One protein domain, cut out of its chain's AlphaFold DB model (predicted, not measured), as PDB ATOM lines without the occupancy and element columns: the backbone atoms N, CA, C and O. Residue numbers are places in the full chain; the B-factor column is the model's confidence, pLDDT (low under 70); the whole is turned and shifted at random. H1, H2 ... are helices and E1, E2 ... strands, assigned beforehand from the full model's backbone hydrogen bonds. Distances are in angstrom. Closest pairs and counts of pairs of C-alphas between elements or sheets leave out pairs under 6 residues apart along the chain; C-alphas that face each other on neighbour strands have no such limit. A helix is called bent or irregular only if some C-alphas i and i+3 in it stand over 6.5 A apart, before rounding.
ATOM      1  N   ARG A  54      40.225  23.989  -7.033       33.81
ATOM      2  CA  ARG A  54      38.790  23.758  -7.161       33.81
ATOM      3  C   ARG A  54      38.617  22.334  -7.694       33.81
ATOM      4  O   ARG A  54      39.516  21.847  -8.384       33.81
ATOM      5  N   PRO A  55      37.504  21.651  -7.388       34.41
ATOM      6  CA  PRO A  55      37.247  20.342  -7.969       34.41
ATOM      7  C   PRO A  55      37.332  20.440  -9.507       34.41
ATOM      8  O   PRO A  55      36.802  21.404 -10.072       34.41
ATOM      9  N   PRO A  56      38.033  19.506 -10.178       37.53
ATOM     10  CA  PRO A  56      38.198  19.524 -11.629       37.53
ATOM     11  C   PRO A  56      36.845  19.417 -12.348       37.53
ATOM     12  O   PRO A  56      35.843  19.027 -11.742       37.53
ATOM     13  N   HIS A  57      36.828  19.774 -13.638       35.56
ATOM     14  CA  HIS A  57      35.640  19.727 -14.495       35.56
ATOM     15  C   HIS A  57      34.865  18.418 -14.298       35.56
ATOM     16  O   HIS A  57      35.379  17.329 -14.552       35.56
ATOM     17  N   VAL A  58      33.634  18.550 -13.803       36.06
ATOM     18  CA  VAL A  58      32.714  17.439 -13.574       36.06
ATOM     19  C   VAL A  58      32.094  17.079 -14.915       36.06
ATOM     20  O   VAL A  58      31.325  17.862 -15.466       36.06
ATOM     21  N   PHE A  59      32.433  15.908 -15.439       35.69
ATOM     22  CA  PHE A  59      31.699  15.317 -16.554       35.69
ATOM     23  C   PHE A  59      30.316  14.850 -16.074       35.69
ATOM     24  O   PHE A  59      30.154  14.458 -14.912       35.69
ATOM     25  N   GLU A  60      29.311  14.934 -16.951       36.16
ATOM     26  CA  GLU A  60      27.923  14.580 -16.640       36.16
ATOM     27  C   GLU A  60      27.796  13.157 -16.067       36.16
ATOM     28  O   GLU A  60      28.582  12.254 -16.356       36.16
ATOM     29  N   SER A  61      26.799  12.976 -15.200       33.62
ATOM     30  CA  SER A  61      26.521  11.723 -14.496       33.62
ATOM     31  C   SER A  61      26.190  10.600 -15.483       33.62
ATOM     32  O   SER A  61      25.096  10.567 -16.045       33.62
ATOM     33  N   ILE A  62      27.075   9.610 -15.597       35.22
ATOM     34  CA  ILE A  62      26.751   8.352 -16.271       35.22
ATOM     35  C   ILE A  62      25.901   7.500 -15.314       35.22
ATOM     36  O   ILE A  62      26.319   7.141 -14.206       35.22
ATOM     37  N   THR A  63      24.675   7.187 -15.732       35.09
ATOM     38  CA  THR A  63      23.831   6.156 -15.114       35.09
ATOM     39  C   THR A  63      24.002   4.870 -15.921       35.09
ATOM     40  O   THR A  63      23.682   4.868 -17.108       35.09
ATOM     41  N   PRO A  64      24.522   3.771 -15.345       36.28
ATOM     42  CA  PRO A  64      24.647   2.533 -16.095       36.28
ATOM     43  C   PRO A  64      23.266   1.888 -16.236       36.28
ATOM     44  O   PRO A  64      22.568   1.656 -15.249       36.28
ATOM     45  N   SER A  65      22.884   1.549 -17.463       33.91
ATOM     46  CA  SER A  65      21.629   0.863 -17.790       33.91
ATOM     47  C   SER A  65      21.668  -0.660 -17.564       33.91
ATOM     48  O   SER A  65      20.822  -1.372 -18.096       33.91
ATOM     49  N   GLY A  66      22.631  -1.193 -16.795       35.66
ATOM     50  CA  GLY A  66      23.002  -2.615 -16.899       35.66
ATOM     51  C   GLY A  66      23.240  -3.415 -15.615       35.66
ATOM     52  O   GLY A  66      23.723  -4.537 -15.720       35.66
ATOM     53  N   ALA A  67      22.943  -2.910 -14.414       39.34
ATOM     54  CA  ALA A  67      23.051  -3.751 -13.215       39.34
ATOM     55  C   ALA A  67      21.875  -4.747 -13.171       39.34
ATOM     56  O   ALA A  67      20.742  -4.360 -12.875       39.34
ATOM     57  N   THR A  68      22.129  -6.020 -13.484       47.28
ATOM     58  CA  THR A  68      21.152  -7.104 -13.294       47.28
ATOM     59  C   THR A  68      20.740  -7.176 -11.814       47.28
ATOM     60  O   THR A  68      21.501  -6.801 -10.919       47.28
ATOM     61  N   GLY A  69      19.510  -7.621 -11.532       42.00
ATOM     62  CA  GLY A  69      18.955  -7.625 -10.168       42.00
ATOM     63  C   GLY A  69      19.791  -8.397  -9.135       42.00
ATOM     64  O   GLY A  69      19.756  -8.055  -7.955       42.00
ATOM     65  N   GLU A  70      20.583  -9.374  -9.578       49.81
ATOM     66  CA  GLU A  70      21.467 -10.192  -8.734       49.81
ATOM     67  C   GLU A  70      22.631  -9.376  -8.149       49.81
ATOM     68  O   GLU A  70      22.812  -9.346  -6.931       49.81
ATOM     69  N   HIS A  71      23.330  -8.581  -8.969       55.38
ATOM     70  CA  HIS A  71      24.433  -7.731  -8.495       55.38
ATOM     71  C   HIS A  71      23.975  -6.662  -7.499       55.38
ATOM     72  O   HIS A  71      24.737  -6.230  -6.633       55.38
ATOM     73  N   LYS A  72      22.710  -6.242  -7.593       56.31
ATOM     74  CA  LYS A  72      22.126  -5.274  -6.665       56.31
ATOM     75  C   LYS A  72      21.983  -5.862  -5.256       56.31
ATOM     76  O   LYS A  72      22.308  -5.183  -4.284       56.31
ATOM     77  N   GLN A  73      21.530  -7.111  -5.138       62.66
ATOM     78  CA  GLN A  73      21.380  -7.775  -3.840       62.66
ATOM     79  C   GLN A  73      22.739  -8.069  -3.195       62.66
ATOM     80  O   GLN A  73      22.924  -7.810  -2.004       62.66
ATOM     81  N   ASP A  74      23.708  -8.536  -3.983       59.31
ATOM     82  CA  ASP A  74      25.070  -8.790  -3.506       59.31
ATOM     83  C   ASP A  74      25.760  -7.516  -3.012       59.31
ATOM     84  O   ASP A  74      26.440  -7.529  -1.983       59.31
ATOM     85  N   PHE A  75      25.507  -6.387  -3.676       62.94
ATOM     86  CA  PHE A  75      25.998  -5.090  -3.234       62.94
ATOM     87  C   PHE A  75      25.370  -4.633  -1.908       62.94
ATOM     88  O   PHE A  75      26.078  -4.170  -1.015       62.94
ATOM     89  N   TYR A  76      24.062  -4.812  -1.705       64.38
ATOM     90  CA  TYR A  76      23.451  -4.503  -0.404       64.38
ATOM     91  C   TYR A  76      23.960  -5.413   0.718       64.38
ATOM     92  O   TYR A  76      24.164  -4.945   1.844       64.38
ATOM     93  N   ASN A  77      24.219  -6.686   0.408       65.31
ATOM     94  CA  ASN A  77      24.850  -7.623   1.334       65.31
ATOM     95  C   ASN A  77      26.272  -7.160   1.704       65.31
ATOM     96  O   ASN A  77      26.655  -7.247   2.871       65.31
ATOM     97  N   LEU A  78      27.038  -6.627   0.744       66.38
ATOM     98  CA  LEU A  78      28.341  -6.001   0.989       66.38
ATOM     99  C   LEU A  78      28.222  -4.814   1.956       66.38
ATOM    100  O   LEU A  78      28.909  -4.794   2.979       66.38
ATOM    101  N   LEU A  79      27.334  -3.855   1.671       64.62
ATOM    102  CA  LEU A  79      27.156  -2.673   2.522       64.62
ATOM    103  C   LEU A  79      26.741  -3.053   3.953       64.62
ATOM    104  O   LEU A  79      27.196  -2.440   4.921       64.62
ATOM    105  N   SER A  80      25.933  -4.108   4.102       63.25
ATOM    106  CA  SER A  80      25.548  -4.655   5.406       63.25
ATOM    107  C   SER A  80      26.744  -5.241   6.155       63.25
ATOM    108  O   SER A  80      26.953  -4.899   7.319       63.25
ATOM    109  N   LYS A  81      27.566  -6.060   5.484       68.00
ATOM    110  CA  LYS A  81      28.781  -6.662   6.062       68.00
ATOM    111  C   LYS A  81      29.813  -5.616   6.483       68.00
ATOM    112  O   LYS A  81      30.516  -5.830   7.462       68.00
ATOM    113  N   MET A  82      29.874  -4.486   5.781       62.94
ATOM    114  CA  MET A  82      30.733  -3.351   6.136       62.94
ATOM    115  C   MET A  82      30.126  -2.416   7.195       62.94
ATOM    116  O   MET A  82      30.739  -1.418   7.561       62.94
ATOM    117  N   GLY A  83      28.916  -2.702   7.686       59.56
ATOM    118  CA  GLY A  83      28.243  -1.869   8.683       59.56
ATOM    119  C   GLY A  83      27.786  -0.501   8.162       59.56
ATOM    120  O   GLY A  83      27.500   0.381   8.970       59.56
ATOM    121  N   LEU A  84      27.686  -0.323   6.839       59.12
ATOM    122  CA  LEU A  84      27.329   0.941   6.180       59.12
ATOM    123  C   LEU A  84      25.811   1.134   5.989       59.12
ATOM    124  O   LEU A  84      25.377   2.213   5.602       59.12
ATOM    125  N   ASN A  85      24.990   0.131   6.319       56.81
ATOM    126  CA  ASN A  85      23.521   0.172   6.198       56.81
ATOM    127  C   ASN A  85      22.792   0.730   7.442       56.81
ATOM    128  O   ASN A  85      21.604   0.466   7.622       56.81
ATOM    129  N   GLU A 146      42.291  -2.914  10.117       63.41
ATOM    130  CA  GLU A 146      41.889  -2.231   8.874       63.41
ATOM    131  C   GLU A 146      41.645  -3.230   7.719       63.41
ATOM    132  O   GLU A 146      40.696  -3.104   6.946       63.41
ATOM    133  N   ARG A 147      42.429  -4.313   7.678       63.88
ATOM    134  CA  ARG A 147      42.275  -5.435   6.742       63.88
ATOM    135  C   ARG A 147      40.934  -6.162   6.867       63.88
ATOM    136  O   ARG A 147      40.318  -6.497   5.854       63.88
ATOM    137  N   GLU A 148      40.479  -6.428   8.087       72.25
ATOM    138  CA  GLU A 148      39.194  -7.093   8.336       72.25
ATOM    139  C   GLU A 148      38.015  -6.217   7.898       72.25
ATOM    140  O   GLU A 148      36.992  -6.748   7.464       72.25
ATOM    141  N   CYS A 149      38.174  -4.890   7.934       76.81
ATOM    142  CA  CYS A 149      37.167  -3.946   7.449       76.81
ATOM    143  C   CYS A 149      36.987  -4.013   5.923       76.81
ATOM    144  O   CYS A 149      35.863  -3.876   5.434       76.81
ATOM    145  N   TYR A 150      38.062  -4.265   5.167       84.44
ATOM    146  CA  TYR A 150      38.024  -4.320   3.698       84.44
ATOM    147  C   TYR A 150      37.788  -5.721   3.120       84.44
ATOM    148  O   TYR A 150      37.459  -5.847   1.937       84.44
ATOM    149  N   ALA A 151      37.887  -6.781   3.929       84.56
ATOM    150  CA  ALA A 151      37.667  -8.158   3.481       84.56
ATOM    151  C   ALA A 151      36.328  -8.378   2.733       84.56
ATOM    152  O   ALA A 151      36.345  -9.057   1.700       84.56
ATOM    153  N   PRO A 152      35.184  -7.792   3.154       85.25
ATOM    154  CA  PRO A 152      33.934  -7.909   2.404       85.25
ATOM    155  C   PRO A 152      34.013  -7.302   0.999       85.25
ATOM    156  O   PRO A 152      33.538  -7.919   0.044       85.25
ATOM    157  N   LEU A 153      34.635  -6.125   0.859       88.38
ATOM    158  CA  LEU A 153      34.797  -5.437  -0.425       88.38
ATOM    159  C   LEU A 153      35.695  -6.241  -1.368       88.38
ATOM    160  O   LEU A 153      35.346  -6.442  -2.528       88.38
ATOM    161  N   VAL A 154      36.810  -6.763  -0.853       89.94
ATOM    162  CA  VAL A 154      37.712  -7.630  -1.621       89.94
ATOM    163  C   VAL A 154      36.987  -8.889  -2.102       89.94
ATOM    164  O   VAL A 154      37.106  -9.253  -3.268       89.94
ATOM    165  N   ALA A 155      36.205  -9.541  -1.236       86.31
ATOM    166  CA  ALA A 155      35.437 -10.729  -1.613       86.31
ATOM    167  C   ALA A 155      34.404 -10.424  -2.709       86.31
ATOM    168  O   ALA A 155      34.268 -11.195  -3.659       86.31
ATOM    169  N   TYR A 156      33.713  -9.286  -2.605       86.62
ATOM    170  CA  TYR A 156      32.770  -8.834  -3.625       86.62
ATOM    171  C   TYR A 156      33.466  -8.587  -4.968       86.62
ATOM    172  O   TYR A 156      33.053  -9.142  -5.982       86.62
ATOM    173  N   LEU A 157      34.578  -7.850  -4.990       89.25
ATOM    174  CA  LEU A 157      35.344  -7.618  -6.218       89.25
ATOM    175  C   LEU A 157      35.846  -8.932  -6.840       89.25
ATOM    176  O   LEU A 157      35.738  -9.116  -8.050       89.25
ATOM    177  N   LYS A 158      36.298  -9.891  -6.021       88.19
ATOM    178  CA  LYS A 158      36.676 -11.232  -6.497       88.19
ATOM    179  C   LYS A 158      35.506 -12.008  -7.096       88.19
ATOM    180  O   LYS A 158      35.695 -12.678  -8.106       88.19
ATOM    181  N   SER A 159      34.299 -11.897  -6.534       85.25
ATOM    182  CA  SER A 159      33.100 -12.518  -7.131       85.25
ATOM    183  C   SER A 159      32.717 -11.923  -8.489       85.25
ATOM    184  O   SER A 159      32.102 -12.609  -9.297       85.25
ATOM    185  N   LEU A 160      33.138 -10.684  -8.769       83.06
ATOM    186  CA  LEU A 160      33.001 -10.051 -10.081       83.06
ATOM    187  C   LEU A 160      34.145 -10.416 -11.047       83.06
ATOM    188  O   LEU A 160      34.165  -9.932 -12.173       83.06
ATOM    189  N   GLY A 161      35.096 -11.257 -10.622       86.50
ATOM    190  CA  GLY A 161      36.225 -11.710 -11.437       86.50
ATOM    191  C   GLY A 161      37.482 -10.838 -11.359       86.50
ATOM    192  O   GLY A 161      38.424 -11.079 -12.110       86.50
ATOM    193  N   TYR A 162      37.537  -9.846 -10.465       88.62
ATOM    194  CA  TYR A 162      38.724  -9.003 -10.290       88.62
ATOM    195  C   TYR A 162      39.759  -9.637  -9.348       88.62
ATOM    196  O   TYR A 162      39.404 -10.169  -8.293       88.62
ATOM    197  N   ASP A 163      41.052  -9.488  -9.658       90.38
ATOM    198  CA  ASP A 163      42.137  -9.798  -8.715       90.38
ATOM    199  C   ASP A 163      42.310  -8.650  -7.709       90.38
ATOM    200  O   ASP A 163      43.161  -7.773  -7.859       90.38
ATOM    201  N   ALA A 164      41.415  -8.597  -6.721       90.69
ATOM    202  CA  ALA A 164      41.405  -7.553  -5.702       90.69
ATOM    203  C   ALA A 164      42.231  -7.931  -4.463       90.69
ATOM    204  O   ALA A 164      42.121  -9.044  -3.933       90.69
ATOM    205  N   VAL A 165      43.000  -6.972  -3.947       89.38
ATOM    206  CA  VAL A 165      43.845  -7.123  -2.756       89.38
ATOM    207  C   VAL A 165      43.670  -5.903  -1.850       89.38
ATOM    208  O   VAL A 165      43.721  -4.768  -2.317       89.38
ATOM    209  N   ALA A 166      43.456  -6.128  -0.551       87.31
ATOM    210  CA  ALA A 166      43.519  -5.058   0.445       87.31
ATOM    211  C   ALA A 166      44.985  -4.740   0.753       87.31
ATOM    212  O   ALA A 166      45.764  -5.655   1.022       87.31
ATOM    213  N   VAL A 167      45.351  -3.460   0.728       81.06
ATOM    214  CA  VAL A 167      46.723  -2.997   0.966       81.06
ATOM    215  C   VAL A 167      46.841  -2.574   2.436       81.06
ATOM    216  O   VAL A 167      46.766  -1.410   2.830       81.06
ATOM    217  N   ASP A 168      46.958  -3.596   3.275       64.94
ATOM    218  CA  ASP A 168      46.936  -3.562   4.735       64.94
ATOM    219  C   ASP A 168      48.192  -2.945   5.353       64.94
ATOM    220  O   ASP A 168      49.222  -3.590   5.410       64.94
ATOM    221  N   SER A 169      48.147  -1.712   5.856       60.97
ATOM    222  CA  SER A 169      49.273  -1.045   6.548       60.97
ATOM    223  C   SER A 169      50.666  -1.216   5.887       60.97
ATOM    224  O   SER A 169      51.677  -1.089   6.570       60.97
ATOM    225  N   GLY A 170      50.735  -1.534   4.586       54.72
ATOM    226  CA  GLY A 170      51.970  -1.878   3.869       54.72
ATOM    227  C   GLY A 170      52.408  -3.354   3.845       54.72
ATOM    228  O   GLY A 170      53.370  -3.655   3.148       54.72
ATOM    229  N   GLN A 171      51.751  -4.298   4.533       47.75
ATOM    230  CA  GLN A 171      52.237  -5.689   4.668       47.75
ATOM    231  C   GLN A 171      52.247  -6.473   3.350       47.75
ATOM    232  O   GLN A 171      53.088  -7.349   3.159       47.75
ATOM    233  N   SER A 172      51.336  -6.148   2.433       60.53
ATOM    234  CA  SER A 172      51.277  -6.763   1.100       60.53
ATOM    235  C   SER A 172      52.173  -6.067   0.058       60.53
ATOM    236  O   SER A 172      52.202  -6.482  -1.101       60.53
ATOM    237  N   LEU A 173      52.890  -5.004   0.447       65.50
ATOM    238  CA  LEU A 173      53.746  -4.199  -0.428       65.50
ATOM    239  C   LEU A 173      55.214  -4.563  -0.217       65.50
ATOM    240  O   LEU A 173      55.691  -4.609   0.914       65.50
ATOM    241  N   VAL A 174      55.959  -4.741  -1.312       64.88
ATOM    242  CA  VAL A 174      57.384  -5.133  -1.283       64.88
ATOM    243  C   VAL A 174      58.236  -4.186  -0.421       64.88
ATOM    244  O   VAL A 174      59.163  -4.636   0.246       64.88
ATOM    245  N   ASN A 175      57.891  -2.892  -0.387       62.69
ATOM    246  CA  ASN A 175      58.649  -1.843   0.304       62.69
ATOM    247  C   ASN A 175      57.825  -1.075   1.359       62.69
ATOM    248  O   ASN A 175      58.201   0.034   1.731       62.69
ATOM    249  N   GLY A 176      56.680  -1.603   1.805       71.00
ATOM    250  CA  GLY A 176      55.775  -0.922   2.749       71.00
ATOM    251  C   GLY A 176      54.915   0.204   2.145       71.00
ATOM    252  O   GLY A 176      53.789   0.398   2.597       71.00
ATOM    253  N   ASP A 177      55.383   0.867   1.083       79.50
ATOM    254  CA  ASP A 177      54.629   1.838   0.274       79.50
ATOM    255  C   ASP A 177      54.298   1.284  -1.124       79.50
ATOM    256  O   ASP A 177      55.068   0.509  -1.698       79.50
ATOM    257  N   LEU A 178      53.166   1.711  -1.701       80.75
ATOM    258  CA  LEU A 178      52.778   1.345  -3.072       80.75
ATOM    259  C   LEU A 178      53.531   2.183  -4.113       80.75
ATOM    260  O   LEU A 178      53.842   1.710  -5.204       80.75
ATOM    261  N   PHE A 179      53.826   3.430  -3.760       78.75
ATOM    262  CA  PHE A 179      54.670   4.344  -4.519       78.75
ATOM    263  C   PHE A 179      55.453   5.224  -3.544       78.75
ATOM    264  O   PHE A 179      54.962   5.562  -2.467       78.75
ATOM    265  N   SER A 180      56.671   5.601  -3.921       81.06
ATOM    266  CA  SER A 180      57.521   6.507  -3.145       81.06
ATOM    267  C   SER A 180      58.458   7.228  -4.102       81.06
ATOM    268  O   SER A 180      59.610   6.851  -4.285       81.06
ATOM    269  N   GLU A 181      57.920   8.233  -4.782       72.56
ATOM    270  CA  GLU A 181      58.536   8.833  -5.958       72.56
ATOM    271  C   GLU A 181      58.797  10.319  -5.763       72.56
ATOM    272  O   GLU A 181      58.067  11.030  -5.065       72.56
ATOM    273  N   HIS A 182      59.837  10.801  -6.427       63.69
ATOM    274  CA  HIS A 182      60.111  12.223  -6.522       63.69
ATOM    275  C   HIS A 182      59.300  12.825  -7.670       63.69
ATOM    276  O   HIS A 182      59.455  12.446  -8.829       63.69
ATOM    277  N   VAL A 183      58.437  13.785  -7.342       63.44
ATOM    278  CA  VAL A 183      57.816  14.675  -8.323       63.44
ATOM    279  C   VAL A 183      58.774  15.819  -8.564       63.44
ATOM    280  O   VAL A 183      59.118  16.551  -7.631       63.44
ATOM    281  N   TYR A 184      59.146  15.994  -9.822       56.91
ATOM    282  CA  TYR A 184      59.913  17.135 -10.282       56.91
ATOM    283  C   TYR A 184      58.939  18.161 -10.855       56.91
ATOM    284  O   TYR A 184      58.211  17.869 -11.802       56.91
ATOM    285  N   SER A 185      58.904  19.364 -10.281       50.91
ATOM    286  CA  SER A 185      58.212  20.491 -10.912       50.91
ATOM    287  C   SER A 185      59.229  21.470 -11.482       50.91
ATOM    288  O   SER A 185      60.115  21.940 -10.757       50.91
ATOM    289  N   MET A 186      59.063  21.836 -12.748       46.84
ATOM    290  CA  MET A 186      59.792  22.948 -13.342       46.84
ATOM    291  C   MET A 186      59.145  24.266 -12.905       46.84
ATOM    292  O   MET A 186      57.969  24.511 -13.173       46.84
ATOM    293  N   ARG A 187      59.911  25.137 -12.238       38.31
ATOM    294  CA  ARG A 187      59.562  26.560 -12.135       38.31
ATOM    295  C   ARG A 187      60.325  27.285 -13.222       38.31
ATOM    296  O   ARG A 187      61.546  27.360 -13.165       38.31
ATOM    297  N   THR A 188      59.613  27.878 -14.166       40.66
ATOM    298  CA  THR A 188      60.235  28.836 -15.070       40.66
ATOM    299  C   THR A 188      60.482  30.137 -14.320       40.66
ATOM    300  O   THR A 188      59.546  30.907 -14.097       40.66
ATOM    301  N   GLN A 189      61.724  30.377 -13.899       36.84
ATOM    302  CA  GLN A 189      62.182  31.754 -13.742       36.84
ATOM    303  C   GLN A 189      62.310  32.356 -15.144       36.84
ATOM    304  O   GLN A 189      62.674  31.663 -16.090       36.84
ATOM    305  N   GLY A 190      61.864  33.602 -15.292       36.69
ATOM    306  CA  GLY A 190      61.696  34.243 -16.590       36.69
ATOM    307  C   GLY A 190      62.961  34.214 -17.444       36.69
ATOM    308  O   GLY A 190      64.050  34.427 -16.927       36.69
ATOM    309  N   LEU A 191      62.756  33.969 -18.744       40.88
ATOM    310  CA  LEU A 191      63.588  34.374 -19.884       40.88
ATOM    311  C   LEU A 191      65.047  34.704 -19.544       40.88
ATOM    312  O   LEU A 191      65.460  35.858 -19.602       40.88
ATOM    313  N   GLN A 192      65.812  33.676 -19.204       43.91
ATOM    314  CA  GLN A 192      67.168  33.404 -19.673       43.91
ATOM    315  C   GLN A 192      67.678  32.155 -18.948       43.91
ATOM    316  O   GLN A 192      67.189  31.807 -17.879       43.91
ATOM    317  N   VAL A 193      68.723  31.564 -19.525       38.44
ATOM    318  CA  VAL A 193      69.671  30.608 -18.937       38.44
ATOM    319  C   VAL A 193      69.526  29.176 -19.467       38.44
ATOM    320  O   VAL A 193      68.574  28.455 -19.194       38.44
ATOM    321  N   ARG A 194      70.574  28.771 -20.197       41.09
ATOM    322  CA  ARG A 194      70.923  27.433 -20.702       41.09
ATOM    323  C   ARG A 194      71.145  26.372 -19.601       41.09
ATOM    324  O   ARG A 194      71.866  25.409 -19.812       41.09
ATOM    325  N   GLU A 195      70.530  26.521 -18.436       43.47
ATOM    326  CA  GLU A 195      70.651  25.622 -17.285       43.47
ATOM    327  C   GLU A 195      69.290  25.616 -16.574       43.47
ATOM    328  O   GLU A 195      69.034  26.382 -15.643       43.47
ATOM    329  N   GLN A 196      68.353  24.806 -17.082       44.59
ATOM    330  CA  GLN A 196      67.016  24.697 -16.500       44.59
ATOM    331  C   GLN A 196      67.122  24.163 -15.070       44.59
ATOM    332  O   GLN A 196      67.383  22.985 -14.836       44.59
ATOM    333  N   THR A 197      66.906  25.035 -14.088       42.31
ATOM    334  CA  THR A 197      66.983  24.630 -12.689       42.31
ATOM    335  C   THR A 197      65.634  24.064 -12.236       42.31
ATOM    336  O   THR A 197      64.626  24.766 -12.119       42.31
ATOM    337  N   VAL A 198      65.603  22.754 -11.993       47.91
ATOM    338  CA  VAL A 198      64.470  22.035 -11.394       47.91
ATOM    339  C   VAL A 198      64.435  22.349  -9.895       47.91
ATOM    340  O   VAL A 198      65.289  21.892  -9.144       47.91
ATOM    341  N   TYR A 199      63.467  23.152  -9.441       48.06
ATOM    342  CA  TYR A 199      63.483  23.685  -8.067       48.06
ATOM    343  C   TYR A 199      62.632  22.925  -7.046       48.06
ATOM    344  O   TYR A 199      62.778  23.180  -5.853       48.06
ATOM    345  N   HIS A 200      61.728  22.028  -7.452       47.38
ATOM    346  CA  HIS A 200      60.842  21.381  -6.482       47.38
ATOM    347  C   HIS A 200      60.836  19.873  -6.649       47.38
ATOM    348  O   HIS A 200      60.218  19.331  -7.564       47.38
ATOM    349  N   ILE A 201      61.530  19.230  -5.719       52.25
ATOM    350  CA  ILE A 201      61.478  17.801  -5.475       52.25
ATOM    351  C   ILE A 201      60.481  17.616  -4.334       52.25
ATOM    352  O   ILE A 201      60.825  17.791  -3.166       52.25
ATOM    353  N   THR A 202      59.226  17.306  -4.651       60.00
ATOM    354  CA  THR A 202      58.300  16.800  -3.627       60.00
ATOM    355  C   THR A 202      58.289  15.299  -3.715       60.00
ATOM    356  O   THR A 202      57.968  14.743  -4.759       60.00
ATOM    357  N   ARG A 203      58.629  14.628  -2.619       65.06
ATOM    358  CA  ARG A 203      58.436  13.188  -2.545       65.06
ATOM    359  C   ARG A 203      56.964  12.909  -2.267       65.06
ATOM    360  O   ARG A 203      56.459  13.295  -1.216       65.06
ATOM    361  N   VAL A 204      56.295  12.232  -3.190       64.94
ATOM    362  CA  VAL A 204      54.970  11.650  -2.968       64.94
ATOM    363  C   VAL A 204      55.152  10.185  -2.650       64.94
ATOM    364  O   VAL A 204      55.757   9.429  -3.405       64.94
ATOM    365  N   HIS A 205      54.642   9.793  -1.499       76.75
ATOM    366  CA  HIS A 205      54.606   8.411  -1.076       76.75
ATOM    367  C   HIS A 205      53.230   8.121  -0.513       76.75
ATOM    368  O   HIS A 205      52.532   9.030  -0.051       76.75
ATOM    369  N   GLY A 206      52.825   6.867  -0.601       74.81
ATOM    370  CA  GLY A 206      51.538   6.472  -0.080       74.81
ATOM    371  C   GLY A 206      51.132   5.069  -0.475       74.81
ATOM    372  O   GLY A 206      51.792   4.356  -1.237       74.81
ATOM    373  N   ARG A 207      49.980   4.712   0.071       79.56
ATOM    374  CA  ARG A 207      49.221   3.504  -0.224       79.56
ATOM    375  C   ARG A 207      47.790   3.897  -0.574       79.56
ATOM    376  O   ARG A 207      47.450   5.078  -0.581       79.56
ATOM    377  N   THR A 208      46.977   2.894  -0.852       86.50
ATOM    378  CA  THR A 208      45.519   2.994  -0.965       86.50
ATOM    379  C   THR A 208      44.900   1.898  -0.099       86.50
ATOM    380  O   THR A 208      45.640   1.090   0.463       86.50
ATOM    381  N   ASP A 209      43.580   1.846   0.019       88.31
ATOM    382  CA  ASP A 209      42.905   0.821   0.820       88.31
ATOM    383  C   ASP A 209      42.827  -0.525   0.093       88.31
ATOM    384  O   ASP A 209      43.147  -1.581   0.649       88.31
ATOM    385  N   VAL A 210      42.412  -0.499  -1.177       91.12
ATOM    386  CA  VAL A 210      42.237  -1.693  -2.010       91.12
ATOM    387  C   VAL A 210      42.785  -1.430  -3.405       91.12
ATOM    388  O   VAL A 210      42.581  -0.364  -3.978       91.12
ATOM    389  N   VAL A 211      43.447  -2.422  -3.990       92.25
ATOM    390  CA  VAL A 211      43.858  -2.402  -5.398       92.25
ATOM    391  C   VAL A 211      43.194  -3.536  -6.160       92.25
ATOM    392  O   VAL A 211      42.971  -4.619  -5.619       92.25
ATOM    393  N   ILE A 212      42.905  -3.293  -7.433       92.12
ATOM    394  CA  ILE A 212      42.649  -4.339  -8.422       92.12
ATOM    395  C   ILE A 212      43.922  -4.491  -9.239       92.12
ATOM    396  O   ILE A 212      44.442  -3.493  -9.736       92.12
ATOM    397  N   LEU A 213      44.417  -5.716  -9.371       89.50
ATOM    398  CA  LEU A 213      45.633  -6.029 -10.108       89.50
ATOM    399  C   LEU A 213      45.330  -6.497 -11.531       89.50
ATOM    400  O   LEU A 213      44.261  -7.038 -11.822       89.50
ATOM    401  N   ASP A 214      46.307  -6.314 -12.413       84.81
ATOM    402  CA  ASP A 214      46.357  -7.020 -13.680       84.81
ATOM    403  C   ASP A 214      46.663  -8.513 -13.451       84.81
ATOM    404  O   ASP A 214      47.492  -8.913 -12.619       84.81
ATOM    405  N   SER A 215      45.973  -9.328 -14.241       71.50
ATOM    406  CA  SER A 215      46.006 -10.788 -14.273       71.50
ATOM    407  C   SER A 215      47.356 -11.381 -14.697       71.50
ATOM    408  O   SER A 215      47.597 -12.566 -14.477       71.50
ATOM    409  N   LEU A 216      48.258 -10.575 -15.267       67.06
ATOM    410  CA  LEU A 216      49.522 -11.018 -15.866       67.06
ATOM    411  C   LEU A 216      50.678 -11.275 -14.870       67.06
ATOM    412  O   LEU A 216      51.840 -11.284 -15.270       67.06
ATOM    413  N   GLY A 217      50.414 -11.526 -13.581       65.25
ATOM    414  CA  GLY A 217      51.475 -11.734 -12.582       65.25
ATOM    415  C   GLY A 217      51.142 -12.728 -11.469       65.25
ATOM    416  O   GLY A 217      50.077 -13.344 -11.451       65.25
ATOM    417  N   LYS A 218      52.072 -12.905 -10.518       68.44
ATOM    418  CA  LYS A 218      51.883 -13.828  -9.386       68.44
ATOM    419  C   LYS A 218      50.724 -13.358  -8.495       68.44
ATOM    420  O   LYS A 218      50.720 -12.196  -8.088       68.44
ATOM    421  N   PRO A 219      49.756 -14.218  -8.142       67.00
ATOM    422  CA  PRO A 219      48.653 -13.819  -7.270       67.00
ATOM    423  C   PRO A 219      49.151 -13.205  -5.954       67.00
ATOM    424  O   PRO A 219      50.017 -13.776  -5.292       67.00
ATOM    425  N   GLY A 220      48.607 -12.044  -5.581       66.31
ATOM    426  CA  GLY A 220      48.916 -11.362  -4.316       66.31
ATOM    427  C   GLY A 220      50.193 -10.512  -4.289       66.31
ATOM    428  O   GLY A 220      50.405  -9.802  -3.313       66.31
ATOM    429  N   GLU A 221      51.022 -10.527  -5.337       78.06
ATOM    430  CA  GLU A 221      52.170  -9.617  -5.442       78.06
ATOM    431  C   GLU A 221      51.707  -8.224  -5.894       78.06
ATOM    432  O   GLU A 221      51.386  -8.008  -7.065       78.06
ATOM    433  N   VAL A 222      51.666  -7.277  -4.956       83.88
ATOM    434  CA  VAL A 222      51.216  -5.909  -5.221       83.88
ATOM    435  C   VAL A 222      52.412  -5.024  -5.578       83.88
ATOM    436  O   VAL A 222      53.212  -4.653  -4.720       83.88
ATOM    437  N   THR A 223      52.503  -4.641  -6.852       83.44
ATOM    438  CA  THR A 223      53.452  -3.638  -7.359       83.44
ATOM    439  C   THR A 223      52.699  -2.570  -8.145       83.44
ATOM    440  O   THR A 223      51.652  -2.851  -8.730       83.44
ATOM    441  N   ARG A 224      53.231  -1.339  -8.196       83.50
ATOM    442  CA  ARG A 224      52.630  -0.216  -8.945       83.50
ATOM    443  C   ARG A 224      52.288  -0.590 -10.390       83.50
ATOM    444  O   ARG A 224      51.199  -0.293 -10.866       83.50
ATOM    445  N   GLU A 225      53.212  -1.280 -11.046       81.94
ATOM    446  CA  GLU A 225      53.132  -1.728 -12.442       81.94
ATOM    447  C   GLU A 225      51.999  -2.716 -12.700       81.94
ATOM    448  O   GLU A 225      51.651  -2.958 -13.844       81.94
ATOM    449  N   ARG A 226      51.424  -3.303 -11.650       85.50
ATOM    450  CA  ARG A 226      50.309  -4.240 -11.752       85.50
ATOM    451  C   ARG A 226      48.986  -3.638 -11.323       85.50
ATOM    452  O   ARG A 226      47.958  -4.268 -11.535       85.50
ATOM    453  N   VAL A 227      48.975  -2.459 -10.708       88.69
ATOM    454  CA  VAL A 227      47.731  -1.847 -10.229       88.69
ATOM    455  C   VAL A 227      46.898  -1.437 -11.428       88.69
ATOM    456  O   VAL A 227      47.275  -0.517 -12.131       88.69
ATOM    457  N   LYS A 228      45.753  -2.077 -11.646       89.50
ATOM    458  CA  LYS A 228      44.771  -1.689 -12.661       89.50
ATOM    459  C   LYS A 228      43.868  -0.547 -12.177       89.50
ATOM    460  O   LYS A 228      43.475   0.332 -12.938       89.50
ATOM    461  N   LEU A 229      43.519  -0.574 -10.896       92.75
ATOM    462  CA  LEU A 229      42.695   0.426 -10.222       92.75
ATOM    463  C   LEU A 229      43.118   0.494  -8.758       92.75
ATOM    464  O   LEU A 229      43.251  -0.548  -8.115       92.75
ATOM    465  N   ALA A 230      43.267   1.702  -8.226       93.31
ATOM    466  CA  ALA A 230      43.312   1.937  -6.786       93.31
ATOM    467  C   ALA A 230      41.932   2.387  -6.288       93.31
ATOM    468  O   ALA A 230      41.243   3.152  -6.963       93.31
ATOM    469  N   ILE A 231      41.511   1.901  -5.125       94.56
ATOM    470  CA  ILE A 231      40.227   2.218  -4.503       94.56
ATOM    471  C   ILE A 231      40.505   2.760  -3.109       94.56
ATOM    472  O   ILE A 231      40.960   2.034  -2.226       94.56
ATOM    473  N   GLU A 232      40.159   4.027  -2.930       92.56
ATOM    474  CA  GLU A 232      40.246   4.747  -1.672       92.56
ATOM    475  C   GLU A 232      38.858   4.825  -1.032       92.56
ATOM    476  O   GLU A 232      37.925   5.423  -1.585       92.56
ATOM    477  N   VAL A 233      38.707   4.210   0.136       88.81
ATOM    478  CA  VAL A 233      37.449   4.085   0.866       88.81
ATOM    479  C   VAL A 233      37.458   5.032   2.059       88.81
ATOM    480  O   VAL A 233      38.178   4.856   3.035       88.81
ATOM    481  N   LYS A 234      36.580   6.032   2.030       87.38
ATOM    482  CA  LYS A 234      36.419   6.990   3.130       87.38
ATOM    483  C   LYS A 234      35.084   6.810   3.832       87.38
ATOM    484  O   LYS A 234      34.080   6.427   3.223       87.38
ATOM    485  N   ARG A 235      35.038   7.146   5.124       80.38
ATOM    486  CA  ARG A 235      33.764   7.196   5.851       80.38
ATOM    487  C   ARG A 235      32.905   8.333   5.288       80.38
ATOM    488  O   ARG A 235      33.448   9.334   4.814       80.38
ATOM    489  N   PRO A 236      31.567   8.235   5.364       78.25
ATOM    490  CA  PRO A 236      30.679   9.291   4.880       78.25
ATOM    491  C   PRO A 236      30.999  10.684   5.441       78.25
ATOM    492  O   PRO A 236      30.934  11.662   4.700       78.25
ATOM    493  N   ASP A 237      31.394  10.767   6.716       74.81
ATOM    494  CA  ASP A 237      31.771  12.026   7.366       74.81
ATOM    495  C   ASP A 237      33.047  12.643   6.786       74.81
ATOM    496  O   ASP A 237      33.108  13.856   6.593       74.81
ATOM    497  N   ASP A 238      34.026  11.810   6.432       73.56
ATOM    498  CA  ASP A 238      35.306  12.262   5.882       73.56
ATOM    499  C   ASP A 238      35.141  12.804   4.444       73.56
ATOM    500  O   ASP A 238      35.932  13.630   3.998       73.56
ATOM    501  N   LEU A 239      34.076  12.413   3.725       74.62
ATOM    502  CA  LEU A 239      33.737  12.934   2.390       74.62
ATOM    503  C   LEU A 239      32.840  14.186   2.401       74.62
ATOM    504  O   LEU A 239      32.428  14.652   1.329       74.62
ATOM    505  N   LYS A 240      32.496  14.735   3.575       69.38
ATOM    506  CA  LYS A 240      31.714  15.983   3.669       69.38
ATOM    507  C   LYS A 240      32.517  17.177   3.156       69.38
ATOM    508  O   LYS A 240      31.985  18.006   2.422       69.38
ATOM    509  N   THR A 241      33.805  17.230   3.485       69.38
ATOM    510  CA  THR A 241      34.762  18.223   2.993       69.38
ATOM    511  C   THR A 241      35.588  17.608   1.864       69.38
ATOM    512  O   THR A 241      36.689  17.110   2.068       69.38
ATOM    513  N   GLU A 242      35.049  17.635   0.639       66.12
ATOM    514  CA  GLU A 242      35.611  16.918  -0.525       66.12
ATOM    515  C   GLU A 242      37.095  17.222  -0.813       66.12
ATOM    516  O   GLU A 242      37.765  16.429  -1.471       66.12
ATOM    517  N   SER A 243      37.641  18.333  -0.311       73.38
ATOM    518  CA  SER A 243      38.995  18.803  -0.616       73.38
ATOM    519  C   SER A 243      40.124  17.924  -0.071       73.38
ATOM    520  O   SER A 243      41.128  17.748  -0.757       73.38
ATOM    521  N   ALA A 244      40.028  17.381   1.146       75.81
ATOM    522  CA  ALA A 244      41.105  16.551   1.696       75.81
ATOM    523  C   ALA A 244      41.149  15.156   1.040       75.81
ATOM    524  O   ALA A 244      42.194  14.825   0.479       75.81
ATOM    525  N   PRO A 245      40.033  14.405   0.964       81.75
ATOM    526  CA  PRO A 245      40.006  13.112   0.281       81.75
ATOM    527  C   PRO A 245      40.324  13.197  -1.215       81.75
ATOM    528  O   PRO A 245      40.996  12.326  -1.756       81.75
ATOM    529  N   SER A 246      39.889  14.265  -1.898       83.00
ATOM    530  CA  SER A 246      40.221  14.444  -3.319       83.00
ATOM    531  C   SER A 246      41.711  14.712  -3.526       83.00
ATOM    532  O   SER A 246      42.293  14.187  -4.467       83.00
ATOM    533  N   ARG A 247      42.360  15.487  -2.641       78.81
ATOM    534  CA  ARG A 247      43.818  15.700  -2.704       78.81
ATOM    535  C   ARG A 247      44.591  14.408  -2.476       78.81
ATOM    536  O   ARG A 247      45.597  14.184  -3.143       78.81
ATOM    537  N   GLU A 248      44.123  13.563  -1.567       81.00
ATOM    538  CA  GLU A 248      44.705  12.244  -1.326       81.00
ATOM    539  C   GLU A 248      44.564  11.340  -2.557       81.00
ATOM    540  O   GLU A 248      45.571  10.846  -3.060       81.00
ATOM    541  N   ALA A 249      43.361  11.242  -3.133       85.81
ATOM    542  CA  ALA A 249      43.125  10.484  -4.364       85.81
ATOM    543  C   ALA A 249      43.963  11.005  -5.548       85.81
ATOM    544  O   ALA A 249      44.518  10.224  -6.317       85.81
ATOM    545  N   MET A 250      44.123  12.327  -5.678       82.44
ATOM    546  CA  MET A 250      45.014  12.929  -6.678       82.44
ATOM    547  C   MET A 250      46.489  12.615  -6.410       82.44
ATOM    548  O   MET A 250      47.236  12.369  -7.351       82.44
ATOM    549  N   THR A 251      46.915  12.603  -5.146       82.00
ATOM    550  CA  THR A 251      48.291  12.248  -4.763       82.00
ATOM    551  C   THR A 251      48.589  10.793  -5.105       82.00
ATOM    552  O   THR A 251      49.642  10.507  -5.671       82.00
ATOM    553  N   GLN A 252      47.642   9.890  -4.837       87.00
ATOM    554  CA  GLN A 252      47.723   8.488  -5.241       87.00
ATOM    555  C   GLN A 252      47.764   8.340  -6.758       87.00
ATOM    556  O   GLN A 252      48.618   7.622  -7.269       87.00
ATOM    557  N   LEU A 253      46.905   9.064  -7.484       85.94
ATOM    558  CA  LEU A 253      46.911   9.062  -8.944       85.94
ATOM    559  C   LEU A 253      48.290   9.479  -9.458       85.94
ATOM    560  O   LEU A 253      48.898   8.758 -10.237       85.94
ATOM    561  N   ILE A 254      48.825  10.602  -8.983       80.50
ATOM    562  CA  ILE A 254      50.156  11.077  -9.371       80.50
ATOM    563  C   ILE A 254      51.221  10.022  -9.039       80.50
ATOM    564  O   ILE A 254      51.964   9.611  -9.924       80.50
ATOM    565  N   GLY A 255      51.263   9.523  -7.803       81.06
ATOM    566  CA  GLY A 255      52.256   8.548  -7.347       81.06
ATOM    567  C   GLY A 255      52.257   7.228  -8.124       81.06
ATOM    568  O   GLY A 255      53.318   6.704  -8.461       81.06
ATOM    569  N   LEU A 256      51.073   6.718  -8.473       84.62
ATOM    570  CA  LEU A 256      50.913   5.497  -9.266       84.62
ATOM    571  C   LEU A 256      51.292   5.665 -10.742       84.62
ATOM    572  O   LEU A 256      51.519   4.671 -11.431       84.62
ATOM    573  N   ASN A 257      51.337   6.906 -11.225       80.12
ATOM    574  CA  ASN A 257      51.586   7.245 -12.623       80.12
ATOM    575  C   ASN A 257      52.978   7.859 -12.848       80.12
ATOM    576  O   ASN A 257      53.438   7.948 -13.986       80.12
ATOM    577  N   ILE A 258      53.681   8.276 -11.793       73.25
ATOM    578  CA  ILE A 258      55.091   8.665 -11.897       73.25
ATOM    579  C   ILE A 258      55.913   7.419 -12.199       73.25
ATOM    580  O   ILE A 258      55.789   6.419 -11.498       73.25
ATOM    581  N   ASN A 259      56.756   7.484 -13.233       68.69
ATOM    582  CA  ASN A 259      57.655   6.396 -13.621       68.69
ATOM    583  C   ASN A 259      56.949   5.035 -13.836       68.69
ATOM    584  O   ASN A 259      57.596   3.996 -13.722       68.69
ATOM    585  N   ASN A 260      55.639   5.007 -14.120       71.25
ATOM    586  CA  ASN A 260      54.914   3.784 -14.466       71.25
ATOM    587  C   ASN A 260      54.860   3.644 -15.997       71.25
ATOM    588  O   ASN A 260      54.121   4.390 -16.642       71.25
ATOM    589  N   PRO A 261      55.653   2.742 -16.601       66.44
ATOM    590  CA  PRO A 261      55.752   2.659 -18.052       66.44
ATOM    591  C   PRO A 261      54.638   1.821 -18.689       66.44
ATOM    592  O   PRO A 261      54.597   1.763 -19.916       66.44
ATOM    593  N   TYR A 262      53.779   1.162 -17.900       70.06
ATOM    594  CA  TYR A 262      52.845   0.143 -18.393       70.06
ATOM    595  C   TYR A 262      51.445   0.668 -18.667       70.06
ATOM    596  O   TYR A 262      50.868   0.284 -19.679       70.06
ATOM    597  N   HIS A 263      50.920   1.520 -17.786       76.19
ATOM    598  CA  HIS A 263      49.560   2.060 -17.858       76.19
ATOM    599  C   HIS A 263      49.359   3.183 -16.851       76.19
ATOM    600  O   HIS A 263      50.164   3.379 -15.936       76.19
ATOM    601  N   SER A 264      48.235   3.884 -17.003       82.62
ATOM    602  CA  SER A 264      47.840   4.976 -16.125       82.62
ATOM    603  C   SER A 264      46.670   4.604 -15.212       82.62
ATOM    604  O   SER A 264      45.516   4.840 -15.582       82.62
ATOM    605  N   PRO A 265      46.914   3.998 -14.034       89.00
ATOM    606  CA  PRO A 265      45.826   3.482 -13.219       89.00
ATOM    607  C   PRO A 265      44.991   4.620 -12.623       89.00
ATOM    608  O   PRO A 265      45.553   5.521 -11.991       89.00
ATOM    609  N   PRO A 266      43.657   4.589 -12.789       92.25
ATOM    610  CA  PRO A 266      42.769   5.521 -12.117       92.25
ATOM    611  C   PRO A 266      42.688   5.240 -10.612       92.25
ATOM    612  O   PRO A 266      43.059   4.167 -10.125       92.25
ATOM    613  N   VAL A 267      42.142   6.214  -9.884       93.75
ATOM    614  CA  VAL A 267      41.844   6.120  -8.450       93.75
ATOM    615  C   VAL A 267      40.351   6.341  -8.234       93.75
ATOM    616  O   VAL A 267      39.815   7.389  -8.589       93.75
ATOM    617  N   LEU A 268      39.668   5.367  -7.639       95.44
ATOM    618  CA  LEU A 268      38.271   5.476  -7.229       95.44
ATOM    619  C   LEU A 268      38.194   5.901  -5.763       95.44
ATOM    620  O   LEU A 268      38.418   5.094  -4.870       95.44
ATOM    621  N   LEU A 269      37.803   7.148  -5.522       93.69
ATOM    622  CA  LEU A 269      37.448   7.645  -4.198       93.69
ATOM    623  C   LEU A 269      35.972   7.362  -3.913       93.69
ATOM    624  O   LEU A 269      35.089   7.814  -4.652       93.69
ATOM    625  N   THR A 270      35.676   6.648  -2.830       92.62
ATOM    626  CA  THR A 270      34.301   6.249  -2.538       92.62
ATOM    627  C   THR A 270      33.984   6.066  -1.056       92.62
ATOM    628  O   THR A 270      34.858   5.779  -0.252       92.62
ATOM    629  N   ASN A 271      32.707   6.198  -0.682       85.44
ATOM    630  CA  ASN A 271      32.176   5.666   0.585       85.44
ATOM    631  C   ASN A 271      31.278   4.436   0.378       85.44
ATOM    632  O   ASN A 271      30.500   4.092   1.263       85.44
ATOM    633  N   LEU A 272      31.322   3.837  -0.815       83.44
ATOM    634  CA  LEU A 272      30.497   2.722  -1.284       83.44
ATOM    635  C   LEU A 272      28.984   2.971  -1.339       83.44
ATOM    636  O   LEU A 272      28.308   2.235  -2.036       83.44
ATOM    637  N   VAL A 273      28.430   3.989  -0.688       78.06
ATOM    638  CA  VAL A 273      26.970   4.173  -0.634       78.06
ATOM    639  C   VAL A 273      26.491   5.302  -1.542       78.06
ATOM    640  O   VAL A 273      25.522   5.132  -2.272       78.06
ATOM    641  N   LEU A 274      27.134   6.469  -1.461       78.06
ATOM    642  CA  LEU A 274      26.587   7.719  -2.007       78.06
ATOM    643  C   LEU A 274      27.543   8.451  -2.943       78.06
ATOM    644  O   LEU A 274      27.098   9.160  -3.842       78.06
ATOM    645  N   LYS A 275      28.851   8.350  -2.699       85.81
ATOM    646  CA  LYS A 275      29.863   9.104  -3.437       85.81
ATOM    647  C   LYS A 275      30.841   8.145  -4.092       85.81
ATOM    648  O   LYS A 275      31.437   7.298  -3.420       85.81
ATOM    649  N   HIS A 276      31.005   8.305  -5.402       89.25
ATOM    650  CA  HIS A 276      31.915   7.527  -6.235       89.25
ATOM    651  C   HIS A 276      32.566   8.475  -7.243       89.25
ATOM    652  O   HIS A 276      31.927   8.899  -8.208       89.25
ATOM    653  N   HIS A 277      33.812   8.860  -6.991       92.88
ATOM    654  CA  HIS A 277      34.572   9.760  -7.851       92.88
ATOM    655  C   HIS A 277      35.761   9.001  -8.429       92.88
ATOM    656  O   HIS A 277      36.620   8.537  -7.682       92.88
ATOM    657  N   VAL A 278      35.814   8.878  -9.752       93.00
ATOM    658  CA  VAL A 278      36.949   8.271 -10.451       93.00
ATOM    659  C   VAL A 278      37.876   9.385 -10.911       93.00
ATOM    660  O   VAL A 278      37.495  10.203 -11.747       93.00
ATOM    661  N   PHE A 279      39.085   9.408 -10.370       90.44
ATOM    662  CA  PHE A 279      40.176  10.272 -10.796       90.44
ATOM    663  C   PHE A 279      41.026   9.536 -11.825       90.44
ATOM    664  O   PHE A 279      41.409   8.386 -11.610       90.44
ATOM    665  N   PHE A 280      41.324  10.187 -12.942       88.50
ATOM    666  CA  PHE A 280      42.081   9.585 -14.038       88.50
ATOM    667  C   PHE A 280      42.860  10.644 -14.810       88.50
ATOM    668  O   PHE A 280      42.553  11.837 -14.746       88.50
ATOM    669  N   ILE A 281      43.876  10.210 -15.548       79.62
ATOM    670  CA  ILE A 281      44.624  11.074 -16.456       79.62
ATOM    671  C   ILE A 281      43.975  10.981 -17.832       79.62
ATOM    672  O   ILE A 281      43.712   9.888 -18.326       79.62
ATOM    673  N   SER A 282      43.712  12.124 -18.458       75.19
ATOM    674  CA  SER A 282      43.307  12.173 -19.861       75.19
ATOM    675  C   SER A 282      44.184  13.132 -20.653       75.19
ATOM    676  O   SER A 282      44.836  14.022 -20.098       75.19
ATOM    677  N   LYS A 283      44.202  12.941 -21.971       66.69
ATOM    678  CA  LYS A 283      44.879  13.847 -22.892       66.69
ATOM    679  C   LYS A 283      44.183  15.203 -22.885       66.69
ATOM    680  O   LYS A 283      42.953  15.279 -22.925       66.69
ATOM    681  N   HIS A 284      44.965  16.269 -22.852       64.62
ATOM    682  CA  HIS A 284      44.471  17.588 -23.209       64.62
ATOM    683  C   HIS A 284      44.440  17.728 -24.738       64.62
ATOM    684  O   HIS A 284      45.203  17.068 -25.446       64.62
ATOM    685  N   GLU A 285      43.569  18.590 -25.257       60.72
ATOM    686  CA  GLU A 285      43.433  18.823 -26.705       60.72
ATOM    687  C   GLU A 285      44.730  19.375 -27.318       60.72
ATOM    688  O   GLU A 285      45.112  19.027 -28.435       60.72
ATOM    689  N   GLU A 286      45.458  20.163 -26.536       52.16
ATOM    690  CA  GLU A 286      46.794  20.648 -26.860       52.16
ATOM    691  C   GLU A 286      47.840  19.614 -26.405       52.16
ATOM    692  O   GLU A 286      48.034  19.366 -25.214       52.16
ATOM    693  N   PHE A 287      48.515  18.967 -27.352       46.31
ATOM    694  CA  PHE A 287      49.698  18.151 -27.061       46.31
ATOM    695  C   PHE A 287      50.863  19.083 -26.670       46.31
ATOM    696  O   PHE A 287      51.009  20.114 -27.329       46.31
ATOM    697  N   PRO A 288      51.704  18.774 -25.659       50.09
ATOM    698  CA  PRO A 288      51.875  17.510 -24.936       50.09
ATOM    699  C   PRO A 288      51.285  17.514 -23.509       50.09
ATOM    700  O   PRO A 288      51.945  17.074 -22.567       50.09
ATOM    701  N   TRP A 289      50.063  18.019 -23.304       56.94
ATOM    702  CA  TRP A 289      49.508  18.125 -21.949       56.94
ATOM    703  C   TRP A 289      48.624  16.960 -21.547       56.94
ATOM    704  O   TRP A 289      47.795  16.462 -22.312       56.94
ATOM    705  N   PHE A 290      48.747  16.601 -20.275       65.69
ATOM    706  CA  PHE A 290      47.831  15.710 -19.586       65.69
ATOM    707  C   PHE A 290      47.031  16.504 -18.565       65.69
ATOM    708  O   PHE A 290      47.549  17.418 -17.920       65.69
ATOM    709  N   ARG A 291      45.763  16.138 -18.401       72.69
ATOM    710  CA  ARG A 291      44.885  16.710 -17.384       72.69
ATOM    711  C   ARG A 291      44.445  15.627 -16.411       72.69
ATOM    712  O   ARG A 291      44.037  14.539 -16.816       72.69
ATOM    713  N   ILE A 292      44.475  15.952 -15.123       79.12
ATOM    714  CA  ILE A 292      43.797  15.142 -14.111       79.12
ATOM    715  C   ILE A 292      42.305  15.456 -14.214       79.12
ATOM    716  O   ILE A 292      41.881  16.600 -14.063       79.12
ATOM    717  N   SER A 293      41.524  14.432 -14.521       84.19
ATOM    718  CA  SER A 293      40.075  14.491 -14.693       84.19
ATOM    719  C   SER A 293      39.381  13.757 -13.554       84.19
ATOM    720  O   SER A 293      39.960  12.860 -12.940       84.19
ATOM    721  N   MET A 294      38.132  14.133 -13.282       88.69
ATOM    722  CA  MET A 294      37.285  13.455 -12.306       88.69
ATOM    723  C   MET A 294      35.920  13.171 -12.925       88.69
ATOM    724  O   MET A 294      35.226  14.087 -13.365       88.69
ATOM    725  N   GLN A 295      35.512  11.907 -12.899       89.56
ATOM    726  CA  GLN A 295      34.165  11.482 -13.260       89.56
ATOM    727  C   GLN A 295      33.376  11.180 -11.988       89.56
ATOM    728  O   GLN A 295      33.816  10.394 -11.146       89.56
ATOM    729  N   LYS A 296      32.189  11.780 -11.855       91.12
ATOM    730  CA  LYS A 296      31.236  11.406 -10.804       91.12
ATOM    731  C   LYS A 296      30.360  10.266 -11.306       91.12
ATOM    732  O   LYS A 296      29.757  10.367 -12.376       91.12
ATOM    733  N   CYS A 297      30.281   9.198 -10.527       86.00
ATOM    734  CA  CYS A 297      29.497   8.015 -10.843       86.00
ATOM    735  C   CYS A 297      28.344   7.878  -9.848       86.00
ATOM    736  O   CYS A 297      28.505   8.080  -8.646       86.00
ATOM    737  N   SER A 298      27.170   7.521 -10.366       84.00
ATOM    738  CA  SER A 298      25.944   7.371  -9.572       84.00
ATOM    739  C   SER A 298      25.967   6.152  -8.645       84.00
ATOM    740  O   SER A 298      25.281   6.140  -7.629       84.00
ATOM    741  N   THR A 299      26.751   5.124  -8.985       84.75
ATOM    742  CA  THR A 299      26.892   3.894  -8.196       84.75
ATOM    743  C   THR A 299      28.330   3.384  -8.236       84.75
ATOM    744  O   THR A 299      29.094   3.709  -9.148       84.75
ATOM    745  N   PHE A 300      28.688   2.528  -7.276       85.94
ATOM    746  CA  PHE A 300      29.993   1.863  -7.254       85.94
ATOM    747  C   PHE A 300      30.231   1.013  -8.511       85.94
ATOM    748  O   PHE A 300      31.300   1.077  -9.109       85.94
ATOM    749  N   LEU A 301      29.215   0.274  -8.967       86.56
ATOM    750  CA  LEU A 301      29.295  -0.516 -10.199       86.56
ATOM    751  C   LEU A 301      29.481   0.363 -11.444       86.56
ATOM    752  O   LEU A 301      30.276   0.009 -12.310       86.56
ATOM    753  N   ALA A 302      28.817   1.524 -11.510       85.38
ATOM    754  CA  ALA A 302      29.038   2.497 -12.584       85.38
ATOM    755  C   ALA A 302      30.498   2.962 -12.628       85.38
ATOM    756  O   ALA A 302      31.076   3.091 -13.704       85.38
ATOM    757  N   ALA A 303      31.091   3.202 -11.455       90.94
ATOM    758  CA  ALA A 303      32.486   3.603 -11.348       90.94
ATOM    759  C   ALA A 303      33.432   2.503 -11.842       90.94
ATOM    760  O   ALA A 303      34.340   2.797 -12.613       90.94
ATOM    761  N   LEU A 304      33.191   1.242 -11.463       89.75
ATOM    762  CA  LEU A 304      33.979   0.109 -11.962       89.75
ATOM    763  C   LEU A 304      33.871  -0.034 -13.486       89.75
ATOM    764  O   LEU A 304      34.890  -0.163 -14.153       89.75
ATOM    765  N   GLN A 305      32.665   0.064 -14.051       87.62
ATOM    766  CA  GLN A 305      32.458  -0.002 -15.504       87.62
ATOM    767  C   GLN A 305      33.142   1.150 -16.248       87.62
ATOM    768  O   GLN A 305      33.750   0.936 -17.295       87.62
ATOM    769  N   PHE A 306      33.083   2.367 -15.701       88.81
ATOM    770  CA  PHE A 306      33.796   3.512 -16.264       88.81
ATOM    771  C   PHE A 306      35.313   3.288 -16.249       88.81
ATOM    772  O   PHE A 306      35.987   3.523 -17.252       88.81
ATOM    773  N   VAL A 307      35.852   2.754 -15.150       89.69
ATOM    774  CA  VAL A 307      37.262   2.353 -15.089       89.69
ATOM    775  C   VAL A 307      37.568   1.320 -16.170       89.69
ATOM    776  O   VAL A 307      38.530   1.499 -16.904       89.69
ATOM    777  N   GLU A 308      36.749   0.281 -16.337       86.38
ATOM    778  CA  GLU A 308      36.960  -0.697 -17.410       86.38
ATOM    779  C   GLU A 308      36.977  -0.067 -18.806       86.38
ATOM    780  O   GLU A 308      37.789  -0.485 -19.629       86.38
ATOM    781  N   SER A 309      36.131   0.936 -19.079       85.62
ATOM    782  CA  SER A 309      36.169   1.636 -20.370       85.62
ATOM    783  C   SER A 309      37.477   2.389 -20.591       85.62
ATOM    784  O   SER A 309      38.036   2.288 -21.678       85.62
ATOM    785  N   LEU A 310      38.035   3.023 -19.551       82.25
ATOM    786  CA  LEU A 310      39.345   3.677 -19.653       82.25
ATOM    787  C   LEU A 310      40.435   2.682 -20.071       82.25
ATOM    788  O   LEU A 310      41.342   3.041 -20.806       82.25
ATOM    789  N   TRP A 311      40.328   1.426 -19.639       74.75
ATOM    790  CA  TRP A 311      41.289   0.373 -19.970       74.75
ATOM    791  C   TRP A 311      41.112  -0.246 -21.356       74.75
ATOM    792  O   TRP A 311      42.072  -0.795 -21.890       74.75
ATOM    793  N   ARG A 312      39.905  -0.211 -21.926       67.69
ATOM    794  CA  ARG A 312      39.637  -0.776 -23.260       67.69
ATOM    795  C   ARG A 312      40.087   0.146 -24.387       67.69
ATOM    796  O   ARG A 312      40.429  -0.353 -25.452       67.69
ATOM    797  N   ASP A 313      40.110   1.452 -24.147       53.81
ATOM    798  CA  ASP A 313      40.365   2.465 -25.174       53.81
ATOM    799  C   ASP A 313      41.867   2.706 -25.446       53.81
ATOM    800  O   ASP A 313      42.252   3.824 -25.784       53.81
ATOM    801  N   ASP A 314      42.718   1.678 -25.296       47.78
ATOM    802  CA  ASP A 314      44.185   1.792 -25.389       47.78
ATOM    803  C   ASP A 314      44.687   3.020 -24.615       47.78
ATOM    804  O   ASP A 314      45.332   3.890 -25.201       47.78
TER     805      ASP A 314
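What this domain is: This is residues 54 to 85 and 146 to 314 of the 330 residues of the protein "Hypothetical protein" of Hemiselmis andersenii (UniProt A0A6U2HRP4). A strongly twisted sheet of seven strands makes the body: it curls round helix H4 on one face, and helix H3 covers part of the opposite face. At one end H1 packs on H2, which covers edge strand E2; toward the other end reaches the long hairpin E3 and E4, whose tip, residues 190 to 195, sticks out. The printed part has 201 residues, with four named helices and nine named strands in the order E1, H1, H2, E2, E3, E4, E5, E6, H3, E7, E8, E9, H4, and its class is mixed, helices and strands. The large sheet has the order E1, E9, E8, E7, E6, E5, E2 and is mixed; E3 and E4 make a second, antiparallel sheet. The whole is compact by its radius of gyration of the C-alphas, 18.0 A, yet elongated in outline, with spans of 64 by 38 by 35 A.

Where its parts are: E1, residues 58 to 62, begins with C-alpha 58 at (32.714, 17.439, -13.574). H1, residues 69 to 81, is 19.0 A long. After the cut come H2, residues 146 to 159, 21.0 A long, and E2, residues 163 to 166. H2 is irregular, with C-alphas 149 and 152 7.2 A apart. E3, residues 179 to 186, is 21.2 A long, and E4, residues 198 to 206, is 23.2 A long, beginning with C-alpha 198 at (64.470, 22.035, -11.394). E5 is residues 210 to 213 and E6 residues 227 to 233. H3, residues 243 to 257, is 20.9 A long, and E7 is residues 267 to 270. E8, residues 276 to 283, and E9, residues 290 to 297, are 22.0 A and 21.7 A long. H4, residues 300 to 312, is 18.9 A long and ends with C-alpha 312 at (39.637, -0.776, -23.260).

How they stand to each other: In the large sheet E1 and E2 are the edge strands. E1 and E9 are parallel, C-alphas 59 and 295 facing each other at 5.6 A, with no backbone N and O within hydrogen-bond range. E7, E8 and E9 form a meander, each strand the antiparallel neighbour of the one before: N 280 and O 293 are 3.0 A apart, N 269 and O 277 2.8 A. E6, H3 and E7 form a strand-helix-strand unit, two parallel neighbour strands with a helix between, and its crossover is right-handed; N 268 and O 230 are 2.8 A apart. E5 and E6 are a hairpin, with N 231 and O 210 at 2.8 A; E5 and E2 are antiparallel, with N 211 and O 165 at 2.9 A. H3 and H4 lie on opposite faces of the sheet, in an arrangement of three layers, helices on both faces. H3 is over E8 and E7 at a height of 8.0 A over the sheet; the closest C-alphas of H3 and E7 are those of Leu 253 and Val 267, 5.9 A. Those of H4 and E9 are Cys 297 and Ala 303, 5.4 A. H2 is on the sheet at a height of 6.7 A, over E2 and only just over E5, where 3 of its C-alphas fall. H1 is not on the sheet; with residues 152 to 156 alone H2 touches it, Leu 78 and Pro 152 having the closest C-alphas at 6.1 A, at a shallow tilt of 11 degrees, opposite ways. In the hairpin E3 and E4, N 183 and O 202 are 2.8 A apart; the closest C-alphas of E3 and H3, Phe 179 and Gly 255, are 5.6 A apart. In H1, H3 and H4 every O i to N i+4 pair is within hydrogen-bond range; in H2 8 of 10 are.

The domain as a whole: The two C-alphas farthest apart, those of Gly 69 and Val 193, are 64.1 A apart. Residues 86 to 145 are not printed, and C-alphas 85 and 146 are 18.7 A apart across this cut. The links E2 to E3, E3 to E4 and E5 to E6 are long. The mean pLDDT of the printed part is 71.0; 86 residues are under 70, among them 54 to 85 and 182 to 204.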